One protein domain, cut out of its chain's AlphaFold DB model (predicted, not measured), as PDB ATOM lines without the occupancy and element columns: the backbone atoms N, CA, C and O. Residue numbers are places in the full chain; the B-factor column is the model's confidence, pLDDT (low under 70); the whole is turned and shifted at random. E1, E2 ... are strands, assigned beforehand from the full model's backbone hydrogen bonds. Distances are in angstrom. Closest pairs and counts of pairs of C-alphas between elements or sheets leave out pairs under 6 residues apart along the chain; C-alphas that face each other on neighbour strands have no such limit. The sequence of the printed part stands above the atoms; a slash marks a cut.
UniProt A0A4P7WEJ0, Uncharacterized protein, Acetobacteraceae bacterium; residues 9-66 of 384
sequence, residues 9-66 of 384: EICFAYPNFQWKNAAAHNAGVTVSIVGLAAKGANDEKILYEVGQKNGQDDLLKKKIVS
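What this domain is: This is residues 9 to 66 of the 384 residues of an uncharacterized protein of Acetobacteraceae bacterium (UniProt A0A4P7WEJ0). Two strand hairpins, E1 with E2 and E3 with E4, stand side by side in one twisted sheet with both faces bare. The 58 printed residues, all strand in class, have no named helix and four strands in the chain order E1, E2, E3, E4. The mixed sheet runs E2, E1, E3, E4. The whole is loose, with a radius of gyration of the C-alphas of 14.0 A, and spans 43 by 23 by 14 A.

How they stand to each other: The inner strands E1, residues 9 to 18, and E3, residues 45 to 53, are parallel at 14 degrees; C-alphas 12 and 46 face each other at 4.4 A, and N 48 and O 13, 2.9 A apart, are within hydrogen-bond range. Edge strand E2, residues 30 to 38, is antiparallel to E1 at 172 degrees, with N 33 and O 14 at 3.0 A. Edge strand E4, residues 56 to 65, is antiparallel to E3 at 154 degrees, with N 47 and O 63 at 2.9 A.

Where its parts are: E1 begins at C-alpha 9 (249.247, 157.904, 150.415), bends by 64 degrees at residue 12 and measures 24.7 A from first to last C-alpha; E2 measures 26.7 A, E3 25.1 A and E4 26.7 A, ending at C-alpha 65 (244.114, 159.127, 162.319).

The domain as a whole: The C-alphas farthest apart, of Ala 24 and Gly 40, are 43.2 A apart. The link E1 to E2 is long, with 11 residues. The printed part has no cut; pLDDT is under 70 at residues 23 to 28 and 50 to 60.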
ATOM      1  N   GLU A   9     250.128 158.329 149.327       89.88
ATOM      2  CA  GLU A   9     249.247 157.904 150.415       89.88
ATOM      3  C   GLU A   9     247.994 158.785 150.486       89.88
ATOM      4  O   GLU A   9     247.982 159.907 149.975       89.88
ATOM      5  N   ILE A  10     246.938 158.290 151.138       93.25
ATOM      6  CA  ILE A  10     245.746 159.091 151.435       93.25
ATOM      7  C   ILE A  10     246.067 160.018 152.613       93.25
ATOM      8  O   ILE A  10     246.447 159.533 153.677       93.25
ATOM      9  N   CYS A  11     245.918 161.334 152.434       93.44
ATOM     10  CA  CYS A  11     246.153 162.344 153.476       93.44
ATOM     11  C   CYS A  11     244.853 162.869 154.104       93.44
ATOM     12  O   CYS A  11     244.836 163.253 155.274       93.44
ATOM     13  N   PHE A  12     243.744 162.831 153.360       94.12
ATOM     14  CA  PHE A  12     242.412 163.009 153.923       94.12
ATOM     15  C   PHE A  12     241.354 162.246 153.126       94.12
ATOM     16  O   PHE A  12     241.539 161.980 151.937       94.12
ATOM     17  N   ALA A  13     240.230 161.929 153.763       92.62
ATOM     18  CA  ALA A  13     239.096 161.317 153.084       92.62
ATOM     19  C   ALA A  13     237.753 161.824 153.615       92.62
ATOM     20  O   ALA A  13     237.552 161.927 154.825       92.62
ATOM     21  N   TYR A  14     236.829 162.083 152.692       88.62
ATOM     22  CA  TYR A  14     235.393 162.099 152.945       88.62
ATOM     23  C   TYR A  14     234.822 160.759 152.460       88.62
ATOM     24  O   TYR A  14     234.899 160.484 151.255       88.62
ATOM     25  N   PRO A  15     234.276 159.927 153.365       80.31
ATOM     26  CA  PRO A  15     233.598 158.681 153.025       80.31
ATOM     27  C   PRO A  15     232.405 158.898 152.092       80.31
ATOM     28  O   PRO A  15     232.032 160.024 151.779       80.31
ATOM     29  N   ASN A  16     231.795 157.798 151.657       77.75
ATOM     30  CA  ASN A  16     230.669 157.802 150.728       77.75
ATOM     31  C   ASN A  16     229.505 158.695 151.204       77.75
ATOM     32  O   ASN A  16     228.968 158.486 152.290       77.75
ATOM     33  N   PHE A  17     229.066 159.630 150.358       76.38
ATOM     34  CA  PHE A  17     227.876 160.460 150.568       76.38
ATOM     35  C   PHE A  17     227.069 160.624 149.273       76.38
ATOM     36  O   PHE A  17     227.582 160.455 148.165       76.38
ATOM     37  N   GLN A  18     225.779 160.938 149.412       74.06
ATOM     38  CA  GLN A  18     224.895 161.181 148.270       74.06
ATOM     39  C   GLN A  18     225.205 162.538 147.638       74.06
ATOM     40  O   GLN A  18     225.146 163.568 148.314       74.06
ATOM     41  N   TRP A  19     225.501 162.555 146.339       77.50
ATOM     42  CA  TRP A  19     225.738 163.803 145.626       77.50
ATOM     43  C   TRP A  19     224.446 164.619 145.525       77.50
ATOM     44  O   TRP A  19     223.419 164.142 145.039       77.50
ATOM     45  N   LYS A  20     224.510 165.884 145.941       73.56
ATOM     46  CA  LYS A  20     223.437 166.862 145.762       73.56
ATOM     47  C   LYS A  20     224.019 168.127 145.145       73.56
ATOM     48  O   LYS A  20     225.026 168.649 145.611       73.56
ATOM     49  N   ASN A  21     223.372 168.631 144.105       77.12
ATOM     50  CA  ASN A  21     223.591 169.954 143.544       77.12
ATOM     51  C   ASN A  21     222.270 170.749 143.553       77.12
ATOM     52  O   ASN A  21     221.206 170.241 143.912       77.12
ATOM     53  N   ALA A  22     222.357 172.029 143.199       74.25
ATOM     54  CA  ALA A  22     221.218 172.945 143.175       74.25
ATOM     55  C   ALA A  22     220.347 172.835 141.900       74.25
ATOM     56  O   ALA A  22     219.493 173.689 141.674       74.25
ATOM     57  N   ALA A  23     220.563 171.833 141.041       64.38
ATOM     58  CA  ALA A  23     219.777 171.635 139.826       64.38
ATOM     59  C   ALA A  23     218.528 170.779 140.092       64.38
ATOM     60  O   ALA A  23     218.505 169.920 140.971       64.38
ATOM     61  N   ALA A  24     217.491 170.977 139.274       57.91
ATOM     62  CA  ALA A  24     216.203 170.287 139.406       57.91
ATOM     63  C   ALA A  24     216.291 168.751 139.259       57.91
ATOM     64  O   ALA A  24     215.419 168.034 139.744       57.91
ATOM     65  N   HIS A  25     217.348 168.240 138.621       62.53
ATOM     66  CA  HIS A  25     217.592 166.811 138.429       62.53
ATOM     67  C   HIS A  25     218.976 166.438 138.960       62.53
ATOM     68  O   HIS A  25     219.964 166.419 138.224       62.53
ATOM     69  N   ASN A  26     219.045 166.155 140.259       60.94
ATOM     70  CA  ASN A  26     220.254 165.630 140.878       60.94
ATOM     71  C   ASN A  26     220.591 164.244 140.323       60.94
ATOM     72  O   ASN A  26     219.726 163.372 140.225       60.94
ATOM     73  N   ALA A  27     221.860 164.032 139.974       65.62
ATOM     74  CA  ALA A  27     222.351 162.703 139.642       65.62
ATOM     75  C   ALA A  27     222.263 161.815 140.894       65.62
ATOM     76  O   ALA A  27     222.822 162.165 141.930       65.62
ATOM     77  N   GLY A  28     221.569 160.677 140.800       68.31
ATOM     78  CA  GLY A  28     221.453 159.691 141.881       68.31
ATOM     79  C   GLY A  28     222.729 158.864 142.034       68.31
ATOM     80  O   GLY A  28     222.733 157.671 141.730       68.31
ATOM     81  N   VAL A  29     223.827 159.517 142.419       73.06
ATOM     82  CA  VAL A  29     225.152 158.906 142.558       73.06
ATOM     83  C   VAL A  29     225.723 159.141 143.952       73.06
ATOM     84  O   VAL A  29     225.597 160.221 144.528       73.06
ATOM     85  N   THR A  30     226.404 158.125 144.468       75.50
ATOM     86  CA  THR A  30     227.209 158.215 145.687       75.50
ATOM     87  C   THR A  30     228.648 158.548 145.308       75.50
ATOM     88  O   THR A  30     229.203 157.935 144.393       75.50
ATOM     89  N   VAL A  31     229.256 159.506 146.002       82.19
ATOM     90  CA  VAL A  31     230.640 159.941 145.775       82.19
ATOM     91  C   VAL A  31     231.446 159.892 147.071       82.19
ATOM     92  O   VAL A  31     230.882 159.914 148.161       82.19
ATOM     93  N   SER A  32     232.769 159.857 146.948       87.50
ATOM     94  CA  SER A  32     233.726 160.059 148.038       87.50
ATOM     95  C   SER A  32     234.797 161.055 147.593       87.50
ATOM     96  O   SER A  32     235.025 161.238 146.394       87.50
ATOM     97  N   ILE A  33     235.442 161.734 148.545       91.50
ATOM     98  CA  ILE A  33     236.535 162.676 148.256       91.50
ATOM     99  C   ILE A  33     237.802 162.121 148.886       91.50
ATOM    100  O   ILE A  33     237.837 161.883 150.089       91.50
ATOM    101  N   VAL A  34     238.847 161.937 148.083       94.00
ATOM    102  CA  VAL A  34     240.123 161.369 148.530       94.00
ATOM    103  C   VAL A  34     241.242 162.351 148.211       94.00
ATOM    104  O   VAL A  34     241.500 162.655 147.047       94.00
ATOM    105  N   GLY A  35     241.904 162.846 149.252       93.94
ATOM    106  CA  GLY A  35     243.123 163.632 149.140       93.94
ATOM    107  C   GLY A  35     244.346 162.732 149.122       93.94
ATOM    108  O   GLY A  35     244.490 161.873 149.991       93.94
ATOM    109  N   LEU A  36     245.237 162.947 148.156       93.12
ATOM    110  CA  LEU A  36     246.487 162.204 148.029       93.12
ATOM    111  C   LEU A  36     247.684 163.113 148.274       93.12
ATOM    112  O   LEU A  36     247.700 164.266 147.843       93.12
ATOM    113  N   ALA A  37     248.703 162.565 148.922       91.94
ATOM    114  CA  ALA A  37     250.000 163.197 149.103       91.94
ATOM    115  C   ALA A  37     251.119 162.200 148.787       91.94
ATOM    116  O   ALA A  37     250.877 160.996 148.682       91.94
ATOM    117  N   ALA A  38     252.349 162.693 148.638       90.75
ATOM    118  CA  ALA A  38     253.517 161.819 148.606       90.75
ATOM    119  C   ALA A  38     253.603 161.027 149.920       90.75
ATOM    120  O   ALA A  38     253.276 161.548 150.985       90.75
ATOM    121  N   LYS A  39     254.024 159.764 149.848       87.31
ATOM    122  CA  LYS A  39     254.111 158.888 151.018       87.31
ATOM    123  C   LYS A  39     255.057 159.473 152.075       87.31
ATOM    124  O   LYS A  39     256.192 159.814 151.748       87.31
ATOM    125  N   GLY A  40     254.601 159.544 153.327       85.06
ATOM    126  CA  GLY A  40     255.357 160.132 154.435       85.06
ATOM    127  C   GLY A  40     255.366 161.662 154.446       85.06
ATOM    128  O   GLY A  40     256.140 162.252 155.193       85.06
ATOM    129  N   ALA A  41     254.540 162.318 153.624       87.38
ATOM    130  CA  ALA A  41     254.398 163.772 153.663       87.38
ATOM    131  C   ALA A  41     253.566 164.250 154.862       87.38
ATOM    132  O   ALA A  41     253.663 165.421 155.223       87.38
ATOM    133  N   ASN A  42     252.740 163.380 155.456       85.31
ATOM    134  CA  ASN A  42     251.906 163.722 156.605       85.31
ATOM    135  C   ASN A  42     251.984 162.634 157.681       85.31
ATOM    136  O   ASN A  42     251.645 161.482 157.420       85.31
ATOM    137  N   ASP A  43     252.346 163.023 158.904       81.06
ATOM    138  CA  ASP A  43     252.302 162.130 160.071       81.06
ATOM    139  C   ASP A  43     250.864 161.917 160.583       81.06
ATOM    140  O   ASP A  43     250.544 160.896 161.191       81.06
ATOM    141  N   GLU A  44     249.978 162.877 160.306       89.88
ATOM    142  CA  GLU A  44     248.569 162.869 160.688       89.88
ATOM    143  C   GLU A  44     247.672 162.967 159.453       89.88
ATOM    144  O   GLU A  44     247.870 163.815 158.580       89.88
ATOM    145  N   LYS A  45     246.641 162.120 159.394       92.69
ATOM    146  CA  LYS A  45     245.662 162.087 158.302       92.69
ATOM    147  C   LYS A  45     244.290 162.494 158.811       92.69
ATOM    148  O   LYS A  45     243.945 162.260 159.971       92.69
ATOM    149  N   ILE A  46     243.497 163.103 157.937       93.62
ATOM    150  CA  ILE A  46     242.190 163.651 158.303       93.62
ATOM    151  C   ILE A  46     241.075 162.779 157.733       93.62
ATOM    152  O   ILE A  46     240.847 162.758 156.526       93.62
ATOM    153  N   LEU A  47     240.334 162.105 158.603       90.50
ATOM    154  CA  LEU A  47     239.110 161.415 158.218       90.50
ATOM    155  C   LEU A  47     237.907 162.272 158.609       90.50
ATOM    156  O   LEU A  47     237.774 162.683 159.765       90.50
ATOM    157  N   TYR A  48     237.053 162.571 157.637       88.38
ATOM    158  CA  TYR A  48     235.777 163.227 157.885       88.38
ATOM    159  C   TYR A  48     234.702 162.171 158.129       88.38
ATOM    160  O   TYR A  48     234.644 161.163 157.437       88.38
ATOM    161  N   GLU A  49     233.826 162.411 159.092       76.44
ATOM    162  CA  GLU A  49     232.645 161.591 159.330       76.44
ATOM    163  C   GLU A  49     231.413 162.408 158.968       76.44
ATOM    164  O   GLU A  49     231.223 163.523 159.463       76.44
ATOM    165  N   VAL A  50     230.570 161.840 158.113       68.06
ATOM    166  CA  VAL A  50     229.284 162.422 157.744       68.06
ATOM    167  C   VAL A  50     228.223 161.769 158.625       68.06
ATOM    168  O   VAL A  50     227.850 160.618 158.416       68.06
ATOM    169  N   GLY A  51     227.787 162.467 159.674       57.91
ATOM    170  CA  GLY A  51     226.719 161.979 160.541       57.91
ATOM    171  C   GLY A  51     225.346 162.374 160.006       57.91
ATOM    172  O   GLY A  51     225.063 163.565 159.909       57.91
ATOM    173  N   GLN A  52     224.463 161.403 159.759       47.84
ATOM    174  CA  GLN A  52     223.037 161.684 159.583       47.84
ATOM    175  C   GLN A  52     222.347 161.661 160.948       47.84
ATOM    176  O   GLN A  52     222.293 160.626 161.612       47.84
ATOM    177  N   LYS A  53     221.803 162.802 161.379       41.03
ATOM    178  CA  LYS A  53     220.909 162.868 162.540       41.03
ATOM    179  C   LYS A  53     219.572 163.438 162.079       41.03
ATOM    180  O   LYS A  53     219.503 164.583 161.649       41.03
ATOM    181  N   ASN A  54     218.513 162.634 162.162       37.53
ATOM    182  CA  ASN A  54     217.124 163.045 161.916       37.53
ATOM    183  C   ASN A  54     216.867 163.751 160.566       37.53
ATOM    184  O   ASN A  54     216.045 164.659 160.494       37.53
ATOM    185  N   GLY A  55     217.567 163.355 159.497       41.69
ATOM    186  CA  GLY A  55     217.312 163.888 158.153       41.69
ATOM    187  C   GLY A  55     217.638 165.377 157.954       41.69
ATOM    188  O   GLY A  55     217.170 165.952 156.974       41.69
ATOM    189  N   GLN A  56     218.424 165.998 158.843       36.75
ATOM    190  CA  GLN A  56     218.992 167.341 158.655       36.75
ATOM    191  C   GLN A  56     220.521 167.291 158.572       36.75
ATOM    192  O   GLN A  56     221.144 166.368 159.099       36.75
ATOM    193  N   ASP A  57     221.074 168.277 157.861       45.62
ATOM    194  CA  ASP A  57     222.427 168.295 157.299       45.62
ATOM    195  C   ASP A  57     223.554 167.880 158.263       45.62
ATOM    196  O   ASP A  57     223.708 168.396 159.371       45.62
ATOM    197  N   ASP A  58     224.345 166.940 157.741       55.12
ATOM    198  CA  ASP A  58     225.731 166.564 158.005       55.12
ATOM    199  C   ASP A  58     226.462 167.356 159.100       55.12
ATOM    200  O   ASP A  58     227.165 168.340 158.848       55.12
ATOM    201  N   LEU A  59     226.427 166.837 160.332       55.59
ATOM    202  CA  LEU A  59     227.476 167.164 161.297       55.59
ATOM    203  C   LEU A  59     228.771 166.502 160.823       55.59
ATOM    204  O   LEU A  59     229.047 165.348 161.153       55.59
ATOM    205  N   LEU A  60     229.553 167.251 160.044       69.25
ATOM    206  CA  LEU A  60     230.909 166.891 159.656       69.25
ATOM    207  C   LEU A  60     231.795 166.870 160.901       69.25
ATOM    208  O   LEU A  60     232.213 167.915 161.405       69.25
ATOM    209  N   LYS A  61     232.096 165.673 161.403       81.31
ATOM    210  CA  LYS A  61     233.125 165.510 162.429       81.31
ATOM    211  C   LYS A  61     234.462 165.278 161.752       81.31
ATOM    212  O   LYS A  61     234.559 164.567 160.758       81.31
ATOM    213  N   LYS A  62     235.500 165.897 162.304       87.12
ATOM    214  CA  LYS A  62     236.882 165.681 161.893       87.12
ATOM    215  C   LYS A  62     237.543 164.741 162.890       87.12
ATOM    216  O   LYS A  62     237.515 165.012 164.090       87.12
ATOM    217  N   LYS A  63     238.207 163.709 162.384       87.50
ATOM    218  CA  LYS A  63     239.038 162.801 163.165       87.50
ATOM    219  C   LYS A  63     240.460 162.794 162.620       87.50
ATOM    220  O   LYS A  63     240.672 162.791 161.408       87.50
ATOM    221  N   ILE A  64     241.428 162.813 163.529       91.88
ATOM    222  CA  ILE A  64     242.842 162.635 163.200       91.88
ATOM    223  C   ILE A  64     243.171 161.156 163.381       91.88
ATOM    224  O   ILE A  64     242.891 160.580 164.435       91.88
ATOM    225  N   VAL A  65     243.727 160.540 162.342       90.94
ATOM    226  CA  VAL A  65     244.114 159.127 162.319       90.94
ATOM    227  C   VAL A  65     245.540 158.987 161.793       90.94
ATOM    228  O   VAL A  65     246.005 159.810 161.007       90.94
ATOM    229  N   SER A  66     246.236 157.933 162.211       90.44
ATOM    230  CA  SER A  66     247.596 157.635 161.742       90.44
ATOM    231  C   SER A  66     247.624 157.034 160.332       90.44
ATOM    232  O   SER A  66     248.602 157.192 159.608       90.44
TER     233      SER A  66